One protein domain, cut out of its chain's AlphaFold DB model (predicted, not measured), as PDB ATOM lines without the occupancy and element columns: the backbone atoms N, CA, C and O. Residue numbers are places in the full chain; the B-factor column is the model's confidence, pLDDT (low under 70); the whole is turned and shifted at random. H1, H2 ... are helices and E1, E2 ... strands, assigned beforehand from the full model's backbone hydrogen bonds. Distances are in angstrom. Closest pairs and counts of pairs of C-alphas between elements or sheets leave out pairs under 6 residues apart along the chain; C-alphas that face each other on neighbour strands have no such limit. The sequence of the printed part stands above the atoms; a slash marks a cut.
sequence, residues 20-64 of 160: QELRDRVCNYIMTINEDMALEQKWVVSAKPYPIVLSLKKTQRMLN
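What this domain is: This is residues 20 to 64 of the 160 residues of an uncharacterized protein of Sorghum bicolor (UniProt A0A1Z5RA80). The printed part makes a flat, loose arch: helix H1 is one leg, the two-stranded hairpin of E1 and E2 is the other, and short H2 sits at the top of the arch before the hairpin leg. The last helix, H3, lies between the two legs and packs on H2 and on residues 27 to 31 of H1, while residues 20 to 26 of H1 stick out free. The 45 residues printed hold three named helices and two named strands, in the order H1, H2, E1, E2, H3; the class is mixed, helices and strands, and the sheet, order E1 - E2, is antiparallel. The whole is only just loose, close to compact, with a radius of gyration of the C-alphas of 11.4 A, and its C-alphas span 29 by 28 by 14 A.

How they stand to each other: Begin with H1, residues 20 to 32, which is apart from H2, residues 36 to 40. Go on to E1, residues 42 to 46, and E2, residues 52 to 55: they form a hairpin, antiparallel, with 168 degrees between their directions. Look there for N 46 and O 52, 3.0 A apart, and N 54 and O 44, 2.9 A apart, both within hydrogen-bond range. H1 is apart from E1 and from E2. H3, residues 56 to 63, touches H1, and of H1 residues 27 to 31 alone touch it; the closest C-alphas of the two helices are those of Met 31 and Gln 60, 5.8 A apart. Their lines stand at a steep tilt of 44 degrees, and they run opposite ways. H3 also touches H2, where the closest C-alphas, those of Leu 39 and Lys 57, are 4.8 A apart. The closest C-alphas of E1 and H3 are those of Trp 43 and Leu 56, 5.5 A apart. In H1, H2 and H3 every O i to N i+4 pair is within hydrogen-bond range.

Where its parts are: Find C-alpha 20 at (-2.054, 50.085, 4.717); from there H1 runs 18.4 A to C-alpha 32. H2 measures 6.7 A from C-alpha 36 to C-alpha 40. Find C-alpha 42 at (-26.933, 47.416, 3.637), where E1 begins its 10.7 A to C-alpha 46; E2 then runs 10.1 A from C-alpha 52 to C-alpha 55. H3 begins at C-alpha 56 and ends, 10.5 A away, at C-alpha 63, (-13.517, 44.323, 11.211).

The domain as a whole: The two C-alphas farthest apart are those of Glu 35 and Pro 49, at 31.0 A. The printed part has no cut, and its four links, H1 to H2, H2 to E1, E1 to E2 and E2 to H3, are tight. The mean pLDDT of the printed part is 85.9; look at residues 48 to 50, in the link of the hairpin, for the model's low confidence, under 70.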
ATOM      1  N   GLN A  20      -1.773  50.452   3.342       82.19
ATOM      2  CA  GLN A  20      -2.054  50.085   4.717       82.19
ATOM      3  C   GLN A  20      -2.693  51.242   5.488       82.19
ATOM      4  O   GLN A  20      -3.701  51.041   6.154       82.19
ATOM      5  N   GLU A  21      -2.165  52.457   5.333       86.38
ATOM      6  CA  GLU A  21      -2.704  53.637   6.012       86.38
ATOM      7  C   GLU A  21      -4.128  53.952   5.532       86.38
ATOM      8  O   GLU A  21      -5.008  54.237   6.345       86.38
ATOM      9  N   LEU A  22      -4.398  53.814   4.228       85.94
ATOM     10  CA  LEU A  22      -5.751  53.966   3.699       85.94
ATOM     11  C   LEU A  22      -6.698  52.914   4.280       85.94
ATOM     12  O   LEU A  22      -7.797  53.259   4.718       85.94
ATOM     13  N   ARG A  23      -6.278  51.641   4.304       84.50
ATOM     14  CA  ARG A  23      -7.066  50.558   4.907       84.50
ATOM     15  C   ARG A  23      -7.402  50.862   6.359       84.50
ATOM     16  O   ARG A  23      -8.568  50.777   6.732       84.50
ATOM     17  N   ASP A  24      -6.412  51.259   7.148       84.88
ATOM     18  CA  ASP A  24      -6.601  51.541   8.567       84.88
ATOM     19  C   ASP A  24      -7.537  52.740   8.776       84.88
ATOM     20  O   ASP A  24      -8.451  52.668   9.597       84.88
ATOM     21  N   ARG A  25      -7.403  53.813   7.982       88.50
ATOM     22  CA  ARG A  25      -8.318  54.966   8.042       88.50
ATOM     23  C   ARG A  25      -9.752  54.607   7.667       88.50
ATOM     24  O   ARG A  25     -10.673  55.046   8.350       88.50
ATOM     25  N   VAL A  26      -9.949  53.811   6.616       89.50
ATOM     26  CA  VAL A  26     -11.284  53.355   6.197       89.50
ATOM     27  C   VAL A  26     -11.904  52.462   7.268       89.50
ATOM     28  O   VAL A  26     -13.053  52.684   7.646       89.50
ATOM     29  N   CYS A  27     -11.151  51.499   7.803       89.00
ATOM     30  CA  CYS A  27     -11.612  50.649   8.899       89.00
ATOM     31  C   CYS A  27     -11.999  51.488  10.121       89.00
ATOM     32  O   CYS A  27     -13.097  51.326  10.641       89.00
ATOM     33  N   ASN A  28     -11.148  52.432  10.531       90.12
ATOM     34  CA  ASN A  28     -11.434  53.317  11.657       90.12
ATOM     35  C   ASN A  28     -12.699  54.143  11.416       90.12
ATOM     36  O   ASN A  28     -13.570  54.176  12.279       90.12
ATOM     37  N   TYR A  29     -12.849  54.744  10.233       92.50
ATOM     38  CA  TYR A  29     -14.057  55.485   9.874       92.50
ATOM     39  C   TYR A  29     -15.315  54.613   9.977       92.50
ATOM     40  O   TYR A  29     -16.265  54.996  10.655       92.50
ATOM     41  N   ILE A  30     -15.298  53.411   9.392       93.12
ATOM     42  CA  ILE A  30     -16.417  52.461   9.469       93.12
ATOM     43  C   ILE A  30     -16.771  52.153  10.930       93.12
ATOM     44  O   ILE A  30     -17.950  52.126  11.275       93.12
ATOM     45  N   MET A  31     -15.772  51.966  11.798       92.38
ATOM     46  CA  MET A  31     -15.977  51.676  13.222       92.38
ATOM     47  C   MET A  31     -16.528  52.866  14.025       92.38
ATOM     48  O   MET A  31     -17.134  52.651  15.068       92.38
ATOM     49  N   THR A  32     -16.351  54.110  13.561       95.62
ATOM     50  CA  THR A  32     -16.870  55.309  14.255       95.62
ATOM     51  C   THR A  32     -18.365  55.557  14.053       95.62
ATOM     52  O   THR A  32     -18.961  56.318  14.812       95.62
ATOM     53  N   ILE A  33     -18.989  54.929  13.054       95.00
ATOM     54  CA  ILE A  33     -20.412  55.127  12.757       95.00
ATOM     55  C   ILE A  33     -21.252  54.347  13.773       95.00
ATOM     56  O   ILE A  33     -21.172  53.125  13.840       95.00
ATOM     57  N   ASN A  34     -22.081  55.034  14.554       95.25
ATOM     58  CA  ASN A  34     -22.840  54.431  15.657       95.25
ATOM     59  C   ASN A  34     -24.344  54.742  15.629       95.25
ATOM     60  O   ASN A  34     -25.063  54.346  16.540       95.25
ATOM     61  N   GLU A  35     -24.827  55.440  14.603       96.00
ATOM     62  CA  GLU A  35     -26.244  55.758  14.459       96.00
ATOM     63  C   GLU A  35     -27.053  54.493  14.133       96.00
ATOM     64  O   GLU A  35     -26.776  53.815  13.142       96.00
ATOM     65  N   ASP A  36     -28.088  54.196  14.925       93.75
ATOM     66  CA  ASP A  36     -28.886  52.964  14.806       93.75
ATOM     67  C   ASP A  36     -29.441  52.735  13.395       93.75
ATOM     68  O   ASP A  36     -29.388  51.622  12.867       93.75
ATOM     69  N   MET A  37     -29.924  53.798  12.742       93.88
ATOM     70  CA  MET A  37     -30.412  53.703  11.366       93.88
ATOM     71  C   MET A  37     -29.297  53.323  10.389       93.88
ATOM     72  O   MET A  37     -29.523  52.510   9.494       93.88
ATOM     73  N   ALA A  38     -28.098  53.884  10.554       93.06
ATOM     74  CA  ALA A  38     -26.952  53.582   9.702       93.06
ATOM     75  C   ALA A  38     -26.451  52.147   9.919       93.06
ATOM     76  O   ALA A  38     -26.087  51.470   8.957       93.06
ATOM     77  N   LEU A  39     -26.481  51.654  11.160       94.12
ATOM     78  CA  LEU A  39     -26.029  50.309  11.526       94.12
ATOM     79  C   LEU A  39     -26.807  49.193  10.814       94.12
ATOM     80  O   LEU A  39     -26.221  48.166  10.455       94.12
ATOM     81  N   GLU A  40     -28.100  49.394  10.570       95.06
ATOM     82  CA  GLU A  40     -28.961  48.412   9.901       95.06
ATOM     83  C   GLU A  40     -28.968  48.553   8.363       95.06
ATOM     84  O   GLU A  40     -29.466  47.672   7.653       95.06
ATOM     85  N   GLN A  41     -28.363  49.610   7.805       95.44
ATOM     86  CA  GLN A  41     -28.260  49.783   6.353       95.44
ATOM     87  C   GLN A  41     -27.356  48.733   5.706       95.44
ATOM     88  O   GLN A  41     -26.319  48.349   6.244       95.44
ATOM     89  N   LYS A  42     -27.721  48.321   4.485       92.56
ATOM     90  CA  LYS A  42     -26.933  47.416   3.637       92.56
ATOM     91  C   LYS A  42     -25.716  48.156   3.084       92.56
ATOM     92  O   LYS A  42     -25.876  49.086   2.303       92.56
ATOM     93  N   TRP A  43     -24.521  47.715   3.458       90.25
ATOM     94  CA  TRP A  43     -23.257  48.360   3.090       90.25
ATOM     95  C   TRP A  43     -22.432  47.534   2.110       90.25
ATOM     96  O   TRP A  43     -21.896  48.069   1.144       90.25
ATOM     97  N   VAL A  44     -22.360  46.218   2.314       84.06
ATOM     98  CA  VAL A  44     -21.681  45.321   1.373       84.06
ATOM     99  C   VAL A  44     -22.734  44.516   0.646       84.06
ATOM    100  O   VAL A  44     -23.415  43.689   1.251       84.06
ATOM    101  N   VAL A  45     -22.858  44.754  -0.656       81.94
ATOM    102  CA  VAL A  45     -23.757  44.007  -1.530       81.94
ATOM    103  C   VAL A  45     -22.940  43.450  -2.681       81.94
ATOM    104  O   VAL A  45     -22.346  44.203  -3.447       81.94
ATOM    105  N   SER A  46     -22.925  42.128  -2.824       73.69
ATOM    106  CA  SER A  46     -22.452  41.497  -4.053       73.69
ATOM    107  C   SER A  46     -23.485  40.504  -4.546       73.69
ATOM    108  O   SER A  46     -24.006  39.708  -3.773       73.69
ATOM    109  N   ALA A  47     -23.789  40.560  -5.839       71.94
ATOM    110  CA  ALA A  47     -24.692  39.619  -6.491       71.94
ATOM    111  C   ALA A  47     -23.959  38.378  -7.029       71.94
ATOM    112  O   ALA A  47     -24.597  37.368  -7.316       71.94
ATOM    113  N   LYS A  48     -22.632  38.454  -7.208       64.19
ATOM    114  CA  LYS A  48     -21.813  37.399  -7.822       64.19
ATOM    115  C   LYS A  48     -20.472  37.238  -7.096       64.19
ATOM    116  O   LYS A  48     -19.938  38.215  -6.580       64.19
ATOM    117  N   PRO A  49     -19.888  36.031  -7.080       53.34
ATOM    118  CA  PRO A  49     -20.460  34.759  -7.542       53.34
ATOM    119  C   PRO A  49     -21.607  34.248  -6.658       53.34
ATOM    120  O   PRO A  49     -22.356  33.379  -7.088       53.34
ATOM    121  N   TYR A  50     -21.791  34.842  -5.476       64.06
ATOM    122  CA  TYR A  50     -22.886  34.548  -4.560       64.06
ATOM    123  C   TYR A  50     -23.527  35.829  -4.046       64.06
ATOM    124  O   TYR A  50     -22.791  36.777  -3.757       64.06
ATOM    125  N   PRO A  51     -24.855  35.839  -3.845       70.38
ATOM    126  CA  PRO A  51     -25.519  36.911  -3.130       70.38
ATOM    127  C   PRO A  51     -24.965  37.035  -1.709       70.38
ATOM    128  O   PRO A  51     -25.060  36.104  -0.907       70.38
ATOM    129  N   ILE A  52     -24.407  38.197  -1.395       74.69
ATOM    130  CA  ILE A  52     -24.092  38.620  -0.036       74.69
ATOM    131  C   ILE A  52     -24.661  40.010   0.196       74.69
ATOM    132  O   ILE A  52     -24.582  40.887  -0.663       74.69
ATOM    133  N   VAL A  53     -25.240  40.180   1.380       83.75
ATOM    134  CA  VAL A  53     -25.717  41.453   1.897       83.75
ATOM    135  C   VAL A  53     -25.271  41.545   3.349       83.75
ATOM    136  O   VAL A  53     -25.719  40.758   4.182       83.75
ATOM    137  N   LEU A  54     -24.389  42.493   3.652       84.81
ATOM    138  CA  LEU A  54     -23.976  42.807   5.016       84.81
ATOM    139  C   LEU A  54     -24.516  44.174   5.401       84.81
ATOM    140  O   LEU A  54     -24.387  45.132   4.633       84.81
ATOM    141  N   SER A  55     -25.106  44.252   6.592       91.69
ATOM    142  CA  SER A  55     -25.365  45.539   7.220       91.69
ATOM    143  C   SER A  55     -24.066  46.149   7.742       91.69
ATOM    144  O   SER A  55     -23.103  45.416   7.991       91.69
ATOM    145  N   LEU A  56     -24.039  47.465   7.956       92.12
ATOM    146  CA  LEU A  56     -22.890  48.145   8.560       92.12
ATOM    147  C   LEU A  56     -22.488  47.502   9.892       92.12
ATOM    148  O   LEU A  56     -21.314  47.221  10.113       92.12
ATOM    149  N   LYS A  57     -23.465  47.164  10.736       91.56
ATOM    150  CA  LYS A  57     -23.242  46.459  12.002       91.56
ATOM    151  C   LYS A  57     -22.519  45.126  11.816       91.56
ATOM    152  O   LYS A  57     -21.591  44.817  12.558       91.56
ATOM    153  N   LYS A  58     -22.911  44.330  10.814       86.62
ATOM    154  CA  LYS A  58     -22.205  43.079  10.488       86.62
ATOM    155  C   LYS A  58     -20.790  43.357   9.982       86.62
ATOM    156  O   LYS A  58     -19.866  42.661  10.387       86.62
ATOM    157  N   THR A  59     -20.607  44.382   9.149       87.56
ATOM    158  CA  THR A  59     -19.286  44.802   8.666       87.56
ATOM    159  C   THR A  59     -18.369  45.239   9.811       87.56
ATOM    160  O   THR A  59     -17.218  44.822   9.847       87.56
ATOM    161  N   GLN A  60     -18.864  46.005  10.783       89.38
ATOM    162  CA  GLN A  60     -18.089  46.422  11.958       89.38
ATOM    163  C   GLN A  60     -17.643  45.233  12.806       89.38
ATOM    164  O   GLN A  60     -16.465  45.119  13.133       89.38
ATOM    165  N   ARG A  61     -18.558  44.298  13.090       85.44
ATOM    166  CA  ARG A  61     -18.215  43.050  13.789       85.44
ATOM    167  C   ARG A  61     -17.134  42.259  13.052       85.44
ATOM    168  O   ARG A  61     -16.214  41.753  13.674       85.44
ATOM    169  N   MET A  62     -17.197  42.212  11.720       80.69
ATOM    170  CA  MET A  62     -16.177  41.552  10.891       80.69
ATOM    171  C   MET A  62     -14.807  42.238  10.928       80.69
ATOM    172  O   MET A  62     -13.792  41.570  10.749       80.69
ATOM    173  N   LEU A  63     -14.763  43.559  11.112       83.56
ATOM    174  CA  LEU A  63     -13.517  44.323  11.211       83.56
ATOM    175  C   LEU A  63     -12.936  44.317  12.636       83.56
ATOM    176  O   LEU A  63     -11.748  44.596  12.818       83.56
ATOM    177  N   ASN A  64     -13.749  43.989  13.642       83.19
ATOM    178  CA  ASN A  64     -13.341  43.948  15.038       83.19
ATOM    179  C   ASN A  64     -12.490  42.703  15.338       83.19
ATOM    180  O   ASN A  64     -13.000  41.595  15.469       83.19
TER     181      ASN A  64